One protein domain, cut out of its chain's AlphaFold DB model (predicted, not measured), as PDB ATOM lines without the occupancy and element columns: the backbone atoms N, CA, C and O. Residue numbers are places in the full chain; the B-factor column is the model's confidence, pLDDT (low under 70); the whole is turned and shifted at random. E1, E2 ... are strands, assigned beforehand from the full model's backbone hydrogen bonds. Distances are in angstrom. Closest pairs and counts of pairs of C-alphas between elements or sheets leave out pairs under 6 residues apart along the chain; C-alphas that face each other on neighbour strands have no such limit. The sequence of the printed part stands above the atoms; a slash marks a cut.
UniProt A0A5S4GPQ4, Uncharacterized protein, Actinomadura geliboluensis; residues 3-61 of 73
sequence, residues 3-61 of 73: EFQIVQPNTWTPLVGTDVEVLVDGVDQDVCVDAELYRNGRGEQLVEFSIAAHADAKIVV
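What this domain is: This is residues 3 to 61 of the 73 residues of an uncharacterized protein of Actinomadura geliboluensis (UniProt A0A5S4GPQ4). What shape do these atoms make? A long, strongly twisted sheet of three strands, E1, E3 and E4, has a small sheet of two strands, E2 and E5, partly face to face with it at the end where E3 begins. The hairpin of E3 and E4 makes the long axis, with its turn at the end away from the small sheet. What else is there? The printed part has 59 residues in an all-strand domain with no named helix and five named strands, E1 to E5 along the chain; the sheets, in the orders E1 - E3 - E4 and E2 - E5, are both antiparallel. It is only just compact, close to loose, with a radius of gyration of the C-alphas of 12.2 A, and elongated, with spans of 38 by 20 by 17 A.

How they stand to each other: How is the larger sheet joined? E3, residues 31 to 39, is the inner strand, and E4, residues 45 to 51, forms a hairpin with it at 157 degrees between directions; N 36 and O 48 are within hydrogen-bond range at 2.9 A. The other edge strand, E1, residues 3 to 7, is antiparallel to E3 at 144 degrees, with N 5 and O 33 at 2.9 A. How is the small sheet joined? E2, residues 21 to 25, and E5, residues 58 to 61, are antiparallel at 168 degrees, with N 23 and O 60 at 2.8 A. Residues 13 to 14 pair antiparallel with residues 21 to 22 of E2. Where do the sheets come closest? The closest C-alphas of E2 and E3 are those of Val 24 and Val 31, 7.6 A apart, and those of E1 and E2 are Val 7 and Val 24, 7.7 A apart. E5 is apart from E1, E3 and E4, and E2 is apart from E4.

Where its parts are: How long are the strands from first to last C-alpha? E3 measures 25.4 A, E4 19.7 A, E2 13.0 A, E1 12.9 A and E5 10.0 A. Where are the anchor points? E1 begins at C-alpha 3 (-28.906, -28.930, -20.148), E3 ends at C-alpha 39 (-44.085, -31.234, -25.139), and E5 ends at C-alpha 61 (-27.803, -40.914, -34.305).

The domain as a whole: How far does it reach? The two C-alphas farthest apart are those of Asp 28 and Arg 42, 38.8 A. Which links are long? The link from E1 to E2, residues 8 to 20, is long; those from E2 to E3 and E3 to E4 are tight, and that from E4 to E5 is short. Is anything missing or uncertain? The printed part has no cut, its mean pLDDT is 92.4, and no printed residue is under 70.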
ATOM      1  N   GLU A   3     -30.116 -28.255 -20.613       86.38
ATOM      2  CA  GLU A   3     -28.906 -28.930 -20.148       86.38
ATOM      3  C   GLU A   3     -27.858 -28.899 -21.259       86.38
ATOM      4  O   GLU A   3     -28.167 -29.167 -22.418       86.38
ATOM      5  N   PHE A   4     -26.634 -28.514 -20.904       89.94
ATOM      6  CA  PHE A   4     -25.527 -28.379 -21.841       89.94
ATOM      7  C   PHE A   4     -24.618 -29.600 -21.754       89.94
ATOM      8  O   PHE A   4     -24.206 -29.996 -20.659       89.94
ATOM      9  N   GLN A   5     -24.260 -30.157 -22.906       93.75
ATOM     10  CA  GLN A   5     -23.387 -31.314 -23.014       93.75
ATOM     11  C   GLN A   5     -22.283 -31.075 -24.049       93.75
ATOM     12  O   GLN A   5     -22.517 -30.515 -25.117       93.75
ATOM     13  N   ILE A   6     -21.077 -31.558 -23.742       92.62
ATOM     14  CA  ILE A   6     -19.973 -31.644 -24.702       92.62
ATOM     15  C   ILE A   6     -19.928 -33.049 -25.303       92.62
ATOM     16  O   ILE A   6     -19.884 -34.044 -24.575       92.62
ATOM     17  N   VAL A   7     -19.914 -33.115 -26.632       93.75
ATOM     18  CA  VAL A   7     -19.692 -34.331 -27.419       93.75
ATOM     19  C   VAL A   7     -18.278 -34.291 -27.979       93.75
ATOM     20  O   VAL A   7     -17.902 -33.341 -28.664       93.75
ATOM     21  N   GLN A   8     -17.495 -35.333 -27.700       93.44
ATOM     22  CA  GLN A   8     -16.148 -35.444 -28.252       93.44
ATOM     23  C   GLN A   8     -16.200 -35.755 -29.755       93.44
ATOM     24  O   GLN A   8     -17.049 -36.540 -30.196       93.44
ATOM     25  N   PRO A   9     -15.278 -35.190 -30.551       93.38
ATOM     26  CA  PRO A   9     -15.251 -35.396 -31.989       93.38
ATOM     27  C   PRO A   9     -15.056 -36.875 -32.330       93.38
ATOM     28  O   PRO A   9     -14.287 -37.594 -31.682       93.38
ATOM     29  N   ASN A  10     -15.745 -37.331 -33.377       93.38
ATOM     30  CA  ASN A  10     -15.605 -38.674 -33.947       93.38
ATOM     31  C   ASN A  10     -15.815 -39.821 -32.929       93.38
ATOM     32  O   ASN A  10     -15.313 -40.930 -33.119       93.38
ATOM     33  N   THR A  11     -16.566 -39.563 -31.852       95.62
ATOM     34  CA  THR A  11     -16.817 -40.512 -30.760       95.62
ATOM     35  C   THR A  11     -18.313 -40.632 -30.483       95.62
ATOM     36  O   THR A  11     -19.032 -39.635 -30.441       95.62
ATOM     37  N   TRP A  12     -18.792 -41.861 -30.274       97.00
ATOM     38  CA  TRP A  12     -20.166 -42.091 -29.828       97.00
ATOM     39  C   TRP A  12     -20.344 -41.585 -28.400       97.00
ATOM     40  O   TRP A  12     -19.653 -42.039 -27.490       97.00
ATOM     41  N   THR A  13     -21.274 -40.652 -28.222       95.88
ATOM     42  CA  THR A  13     -21.570 -40.023 -26.934       95.88
ATOM     43  C   THR A  13     -23.053 -40.210 -26.599       95.88
ATOM     44  O   THR A  13     -23.900 -39.831 -27.414       95.88
ATOM     45  N   PRO A  14     -23.402 -40.773 -25.427       94.94
ATOM     46  CA  PRO A  14     -24.788 -40.842 -24.960       94.94
ATOM     47  C   PRO A  14     -25.349 -39.445 -24.695       94.94
ATOM     48  O   PRO A  14     -24.691 -38.642 -24.035       94.94
ATOM     49  N   LEU A  15     -26.555 -39.156 -25.177       93.62
ATOM     50  CA  LEU A  15     -27.227 -37.878 -24.972       93.62
ATOM     51  C   LEU A  15     -27.960 -37.856 -23.632       93.62
ATOM     52  O   LEU A  15     -28.768 -38.741 -23.329       93.62
ATOM     53  N   VAL A  16     -27.684 -36.826 -22.833       89.62
ATOM     54  CA  VAL A  16     -28.188 -36.724 -21.462       89.62
ATOM     55  C   VAL A  16     -29.715 -36.815 -21.389       89.62
ATOM     56  O   VAL A  16     -30.444 -36.260 -22.209       89.62
ATOM     57  N   GLY A  17     -30.210 -37.571 -20.406       87.44
ATOM     58  CA  GLY A  17     -31.644 -37.773 -20.200       87.44
ATOM     59  C   GLY A  17     -32.322 -38.700 -21.215       87.44
ATOM     60  O   GLY A  17     -33.552 -38.765 -21.224       87.44
ATOM     61  N   THR A  18     -31.563 -39.418 -22.054       89.06
ATOM     62  CA  THR A  18     -32.107 -40.353 -23.053       89.06
ATOM     63  C   THR A  18     -31.248 -41.611 -23.214       89.06
ATOM     64  O   THR A  18     -30.084 -41.631 -22.829       89.06
ATOM     65  N   ASP A  19     -31.812 -42.638 -23.853       90.12
ATOM     66  CA  ASP A  19     -31.082 -43.834 -24.305       90.12
ATOM     67  C   ASP A  19     -30.538 -43.676 -25.747       90.12
ATOM     68  O   ASP A  19     -30.306 -44.660 -26.454       90.12
ATOM     69  N   VAL A  20     -30.400 -42.434 -26.226       93.19
ATOM     70  CA  VAL A  20     -29.932 -42.094 -27.577       93.19
ATOM     71  C   VAL A  20     -28.439 -41.777 -27.534       93.19
ATOM     72  O   VAL A  20     -27.966 -41.100 -26.627       93.19
ATOM     73  N   GLU A  21     -27.691 -42.223 -28.537       95.56
ATOM     74  CA  GLU A  21     -26.282 -41.875 -28.728       95.56
ATOM     75  C   GLU A  21     -26.104 -41.060 -30.011       95.56
ATOM     76  O   GLU A  21     -26.773 -41.306 -31.022       95.56
ATOM     77  N   VAL A  22     -25.158 -40.123 -29.994       96.81
ATOM     78  CA  VAL A  22     -24.795 -39.301 -31.149       96.81
ATOM     79  C   VAL A  22     -23.317 -39.450 -31.489       96.81
ATOM     80  O   VAL A  22     -22.470 -39.617 -30.613       96.81
ATOM     81  N   LEU A  23     -23.018 -39.376 -32.779       96.75
ATOM     82  CA  LEU A  23     -21.685 -39.231 -33.339       96.75
ATOM     83  C   LEU A  23     -21.687 -37.986 -34.224       96.75
ATOM     84  O   LEU A  23     -22.512 -37.885 -35.135       96.75
ATOM     85  N   VAL A  24     -20.744 -37.077 -33.989       96.00
ATOM     86  CA  VAL A  24     -20.430 -35.993 -34.926       96.00
ATOM     87  C   VAL A  24     -19.086 -36.324 -35.563       96.00
ATOM     88  O   VAL A  24     -18.049 -36.301 -34.901       96.00
ATOM     89  N   ASP A  25     -19.141 -36.743 -36.822       95.81
ATOM     90  CA  ASP A  25     -18.013 -37.235 -37.615       95.81
ATOM     91  C   ASP A  25     -17.506 -36.143 -38.567       95.81
ATOM     92  O   ASP A  25     -18.291 -35.327 -39.059       95.81
ATOM     93  N   GLY A  26     -16.202 -36.123 -38.832       92.94
ATOM     94  CA  GLY A  26     -15.562 -35.114 -39.683       92.94
ATOM     95  C   GLY A  26     -15.270 -33.780 -38.986       92.94
ATOM     96  O   GLY A  26     -15.074 -32.776 -39.662       92.94
ATOM     97  N   VAL A  27     -15.233 -33.760 -37.651       92.31
ATOM     98  CA  VAL A  27     -14.871 -32.579 -36.846       92.31
ATOM     99  C   VAL A  27     -13.561 -32.808 -36.089       92.31
ATOM    100  O   VAL A  27     -13.226 -33.945 -35.747       92.31
ATOM    101  N   ASP A  28     -12.814 -31.735 -35.826       92.88
ATOM    102  CA  ASP A  28     -11.543 -31.757 -35.082       92.88
ATOM    103  C   ASP A  28     -11.648 -31.178 -33.661       92.88
ATOM    104  O   ASP A  28     -10.709 -31.285 -32.871       92.88
ATOM    105  N   GLN A  29     -12.801 -30.600 -33.333       91.88
ATOM    106  CA  GLN A  29     -13.093 -29.937 -32.070       91.88
ATOM    107  C   GLN A  29     -14.320 -30.544 -31.397       91.88
ATOM    108  O   GLN A  29     -15.180 -31.148 -32.041       91.88
ATOM    109  N   ASP A  30     -14.381 -30.350 -30.085       93.94
ATOM    110  CA  ASP A  30     -15.540 -30.680 -29.267       93.94
ATOM    111  C   ASP A  30     -16.799 -29.966 -29.777       93.94
ATOM    112  O   ASP A  30     -16.764 -28.800 -30.181       93.94
ATOM    113  N   VAL A  31     -17.924 -30.679 -29.735       93.19
ATOM    114  CA  VAL A  31     -19.213 -30.193 -30.224       93.19
ATOM    115  C   VAL A  31     -20.129 -29.898 -29.047       93.19
ATOM    116  O   VAL A  31     -20.370 -30.746 -28.188       93.19
ATOM    117  N   CYS A  32     -20.658 -28.681 -29.033       94.00
ATOM    118  CA  CYS A  32     -21.650 -28.247 -28.066       94.00
ATOM    119  C   CYS A  32     -23.032 -28.785 -28.446       94.00
ATOM    120  O   CYS A  32     -23.478 -28.615 -29.586       94.00
ATOM    121  N   VAL A  33     -23.712 -29.396 -27.477       94.00
ATOM    122  CA  VAL A  33     -25.088 -29.868 -27.614       94.00
ATOM    123  C   VAL A  33     -25.942 -29.252 -26.515       94.00
ATOM    124  O   VAL A  33     -25.672 -29.445 -25.329       94.00
ATOM    125  N   ASP A  34     -26.987 -28.540 -26.924       94.69
ATOM    126  CA  ASP A  34     -27.996 -27.991 -26.022       94.69
ATOM    127  C   ASP A  34     -29.234 -28.890 -26.032       94.69
ATOM    128  O   ASP A  34     -29.806 -29.157 -27.091       94.69
ATOM    129  N   ALA A  35     -29.648 -29.354 -24.854       92.44
ATOM    130  CA  ALA A  35     -30.837 -30.176 -24.671       92.44
ATOM    131  C   ALA A  35     -31.986 -29.350 -24.079       92.44
ATOM    132  O   ALA A  35     -31.805 -28.691 -23.054       92.44
ATOM    133  N   GLU A  36     -33.181 -29.427 -24.665       92.44
ATOM    134  CA  GLU A  36     -34.384 -28.766 -24.152       92.44
ATOM    135  C   GLU A  36     -35.559 -29.746 -24.010       92.44
ATOM    136  O   GLU A  36     -35.899 -30.500 -24.921       92.44
ATOM    137  N   LEU A  37     -36.212 -29.725 -22.843       91.06
ATOM    138  CA  LEU A  37     -37.443 -30.480 -22.613       91.06
ATOM    139  C   LEU A  37     -38.632 -29.785 -23.275       91.06
ATOM    140  O   LEU A  37     -38.982 -28.662 -22.912       91.06
ATOM    141  N   TYR A  38     -39.316 -30.505 -24.157       89.62
ATOM    142  CA  TYR A  38     -40.449 -29.996 -24.922       89.62
ATOM    143  C   TYR A  38     -41.639 -30.963 -24.870       89.62
ATOM    144  O   TYR A  38     -41.486 -32.173 -24.695       89.62
ATOM    145  N   ARG A  39     -42.860 -30.434 -25.016       91.75
ATOM    146  CA  ARG A  39     -44.085 -31.234 -25.139       91.75
ATOM    147  C   ARG A  39     -44.719 -30.970 -26.498       91.75
ATOM    148  O   ARG A  39     -45.116 -29.842 -26.782       91.75
ATOM    149  N   ASN A  40     -44.822 -32.009 -27.323       90.25
ATOM    150  CA  ASN A  40     -45.341 -31.867 -28.682       90.25
ATOM    151  C   ASN A  40     -46.868 -31.708 -28.723       90.25
ATOM    152  O   ASN A  40     -47.561 -31.835 -27.712       90.25
ATOM    153  N   GLY A  41     -47.415 -31.478 -29.921       88.12
ATOM    154  CA  GLY A  41     -48.861 -31.324 -30.128       88.12
ATOM    155  C   GLY A  41     -49.712 -32.549 -29.755       88.12
ATOM    156  O   GLY A  41     -50.924 -32.414 -29.616       88.12
ATOM    157  N   ARG A  42     -49.105 -33.731 -29.558       92.38
ATOM    158  CA  ARG A  42     -49.772 -34.948 -29.054       92.38
ATOM    159  C   ARG A  42     -49.707 -35.076 -27.528       92.38
ATOM    160  O   ARG A  42     -50.270 -36.009 -26.967       92.38
ATOM    161  N   GLY A  43     -49.030 -34.153 -26.846       90.81
ATOM    162  CA  GLY A  43     -48.803 -34.219 -25.407       90.81
ATOM    163  C   GLY A  43     -47.686 -35.183 -24.996       90.81
ATOM    164  O   GLY A  43     -47.550 -35.461 -23.806       90.81
ATOM    165  N   GLU A  44     -46.883 -35.681 -25.934       89.56
ATOM    166  CA  GLU A  44     -45.711 -36.500 -25.617       89.56
ATOM    167  C   GLU A  44     -44.583 -35.597 -25.111       89.56
ATOM    168  O   GLU A  44     -44.367 -34.506 -25.645       89.56
ATOM    169  N   GLN A  45     -43.872 -36.052 -24.080       90.38
ATOM    170  CA  GLN A  45     -42.666 -35.390 -23.595       90.38
ATOM    171  C   GLN A  45     -41.474 -35.855 -24.430       90.38
ATOM    172  O   GLN A  45     -41.231 -37.053 -24.550       90.38
ATOM    173  N   LEU A  46     -40.752 -34.897 -24.999       87.75
ATOM    174  CA  LEU A  46     -39.571 -35.106 -25.824       87.75
ATOM    175  C   LEU A  46     -38.395 -34.310 -25.249       87.75
ATOM    176  O   LEU A  46     -38.586 -33.336 -24.515       87.75
ATOM    177  N   VAL A  47     -37.189 -34.723 -25.623       90.81
ATOM    178  CA  VAL A  47     -35.969 -33.931 -25.461       90.81
ATOM    179  C   VAL A  47     -35.508 -33.542 -26.859       90.81
ATOM    180  O   VAL A  47     -35.316 -34.413 -27.709       90.81
ATOM    181  N   GLU A  48     -35.398 -32.246 -27.120       92.38
ATOM    182  CA  GLU A  48     -34.818 -31.714 -28.350       92.38
ATOM    183  C   GLU A  48     -33.327 -31.462 -28.127       92.38
ATOM    184  O   GLU A  48     -32.953 -30.896 -27.103       92.38
ATOM    185  N   PHE A  49     -32.488 -31.880 -29.076       93.81
ATOM    186  CA  PHE A  49     -31.045 -31.655 -29.039       93.81
ATOM    187  C   PHE A  49     -30.634 -30.762 -30.204       93.81
ATOM    188  O   PHE A  49     -30.778 -31.142 -31.369       93.81
ATOM    189  N   SER A  50     -30.100 -29.590 -29.883       93.81
ATOM    190  CA  SER A  50     -29.524 -28.663 -30.852       93.81
ATOM    191  C   SER A  50     -28.019 -28.882 -30.937       93.81
ATOM    192  O   SER A  50     -27.314 -28.777 -29.937       93.81
ATOM    193  N   ILE A  51     -27.531 -29.194 -32.138       92.38
ATOM    194  CA  ILE A  51     -26.118 -29.484 -32.409       92.38
ATOM    195  C   ILE A  51     -25.602 -28.454 -33.413       92.38
ATOM    196  O   ILE A  51     -26.076 -28.401 -34.549       92.38
ATOM    197  N   ALA A  52     -24.619 -27.655 -33.004       89.75
ATOM    198  CA  ALA A  52     -23.930 -26.718 -33.887       89.75
ATOM    199  C   ALA A  52     -22.607 -27.335 -34.366       89.75
ATOM    200  O   ALA A  52     -21.674 -27.496 -33.586       89.75
ATOM    201  N   ALA A  53     -22.522 -27.670 -35.655       87.31
ATOM    202  CA  ALA A  53     -21.323 -28.221 -36.286       87.31
ATOM    203  C   ALA A  53     -21.043 -27.540 -37.638       87.31
ATOM    204  O   ALA A  53     -21.907 -26.852 -38.190       87.31
ATOM    205  N   HIS A  54     -19.831 -27.718 -38.172       86.81
ATOM    206  CA  HIS A  54     -19.469 -27.234 -39.508       86.81
ATOM    207  C   HIS A  54     -20.286 -27.935 -40.608       86.81
ATOM    208  O   HIS A  54     -20.827 -29.018 -40.408       86.81
ATOM    209  N   ALA A  55     -20.405 -27.304 -41.781       83.44
ATOM    210  CA  ALA A  55     -21.303 -27.754 -42.854       83.44
ATOM    211  C   ALA A  55     -20.921 -29.112 -43.483       83.44
ATOM    212  O   ALA A  55     -21.747 -29.735 -44.147       83.44
ATOM    213  N   ASP A  56     -19.680 -29.547 -43.304       89.94
ATOM    214  CA  ASP A  56     -19.128 -30.830 -43.739       89.94
ATOM    215  C   ASP A  56     -19.220 -31.930 -42.670       89.94
ATOM    216  O   ASP A  56     -19.011 -33.105 -42.983       89.94
ATOM    217  N   ALA A  57     -19.582 -31.576 -41.433       93.56
ATOM    218  CA  ALA A  57     -19.758 -32.535 -40.359       93.56
ATOM    219  C   ALA A  57     -20.941 -33.468 -40.643       93.56
ATOM    220  O   ALA A  57     -22.031 -33.054 -41.050       93.56
ATOM    221  N   LYS A  58     -20.749 -34.754 -40.360       95.50
ATOM    222  CA  LYS A  58     -21.791 -35.770 -40.462       95.50
ATOM    223  C   LYS A  58     -22.316 -36.108 -39.072       95.50
ATOM    224  O   LYS A  58     -21.610 -36.695 -38.258       95.50
ATOM    225  N   ILE A  59     -23.587 -35.805 -38.829       95.94
ATOM    226  CA  ILE A  59     -24.277 -36.161 -37.584       95.94
ATOM    227  C   ILE A  59     -24.966 -37.516 -37.771       95.94
ATOM    228  O   ILE A  59     -25.786 -37.691 -38.674       95.94
ATOM    229  N   VAL A  60     -24.634 -38.486 -36.921       96.88
ATOM    230  CA  VAL A  60     -25.236 -39.825 -36.918       96.88
ATOM    231  C   VAL A  60     -25.839 -40.096 -35.550       96.88
ATOM    232  O   VAL A  60     -25.213 -39.838 -34.528       96.88
ATOM    233  N   VAL A  61     -27.049 -40.648 -35.531       96.12
ATOM    234  CA  VAL A  61     -27.803 -40.914 -34.305       96.12
ATOM    235  C   VAL A  61     -28.130 -42.402 -34.210       96.12
ATOM    236  O   VAL A  61     -28.512 -43.027 -35.205       96.12
TER     237      VAL A  61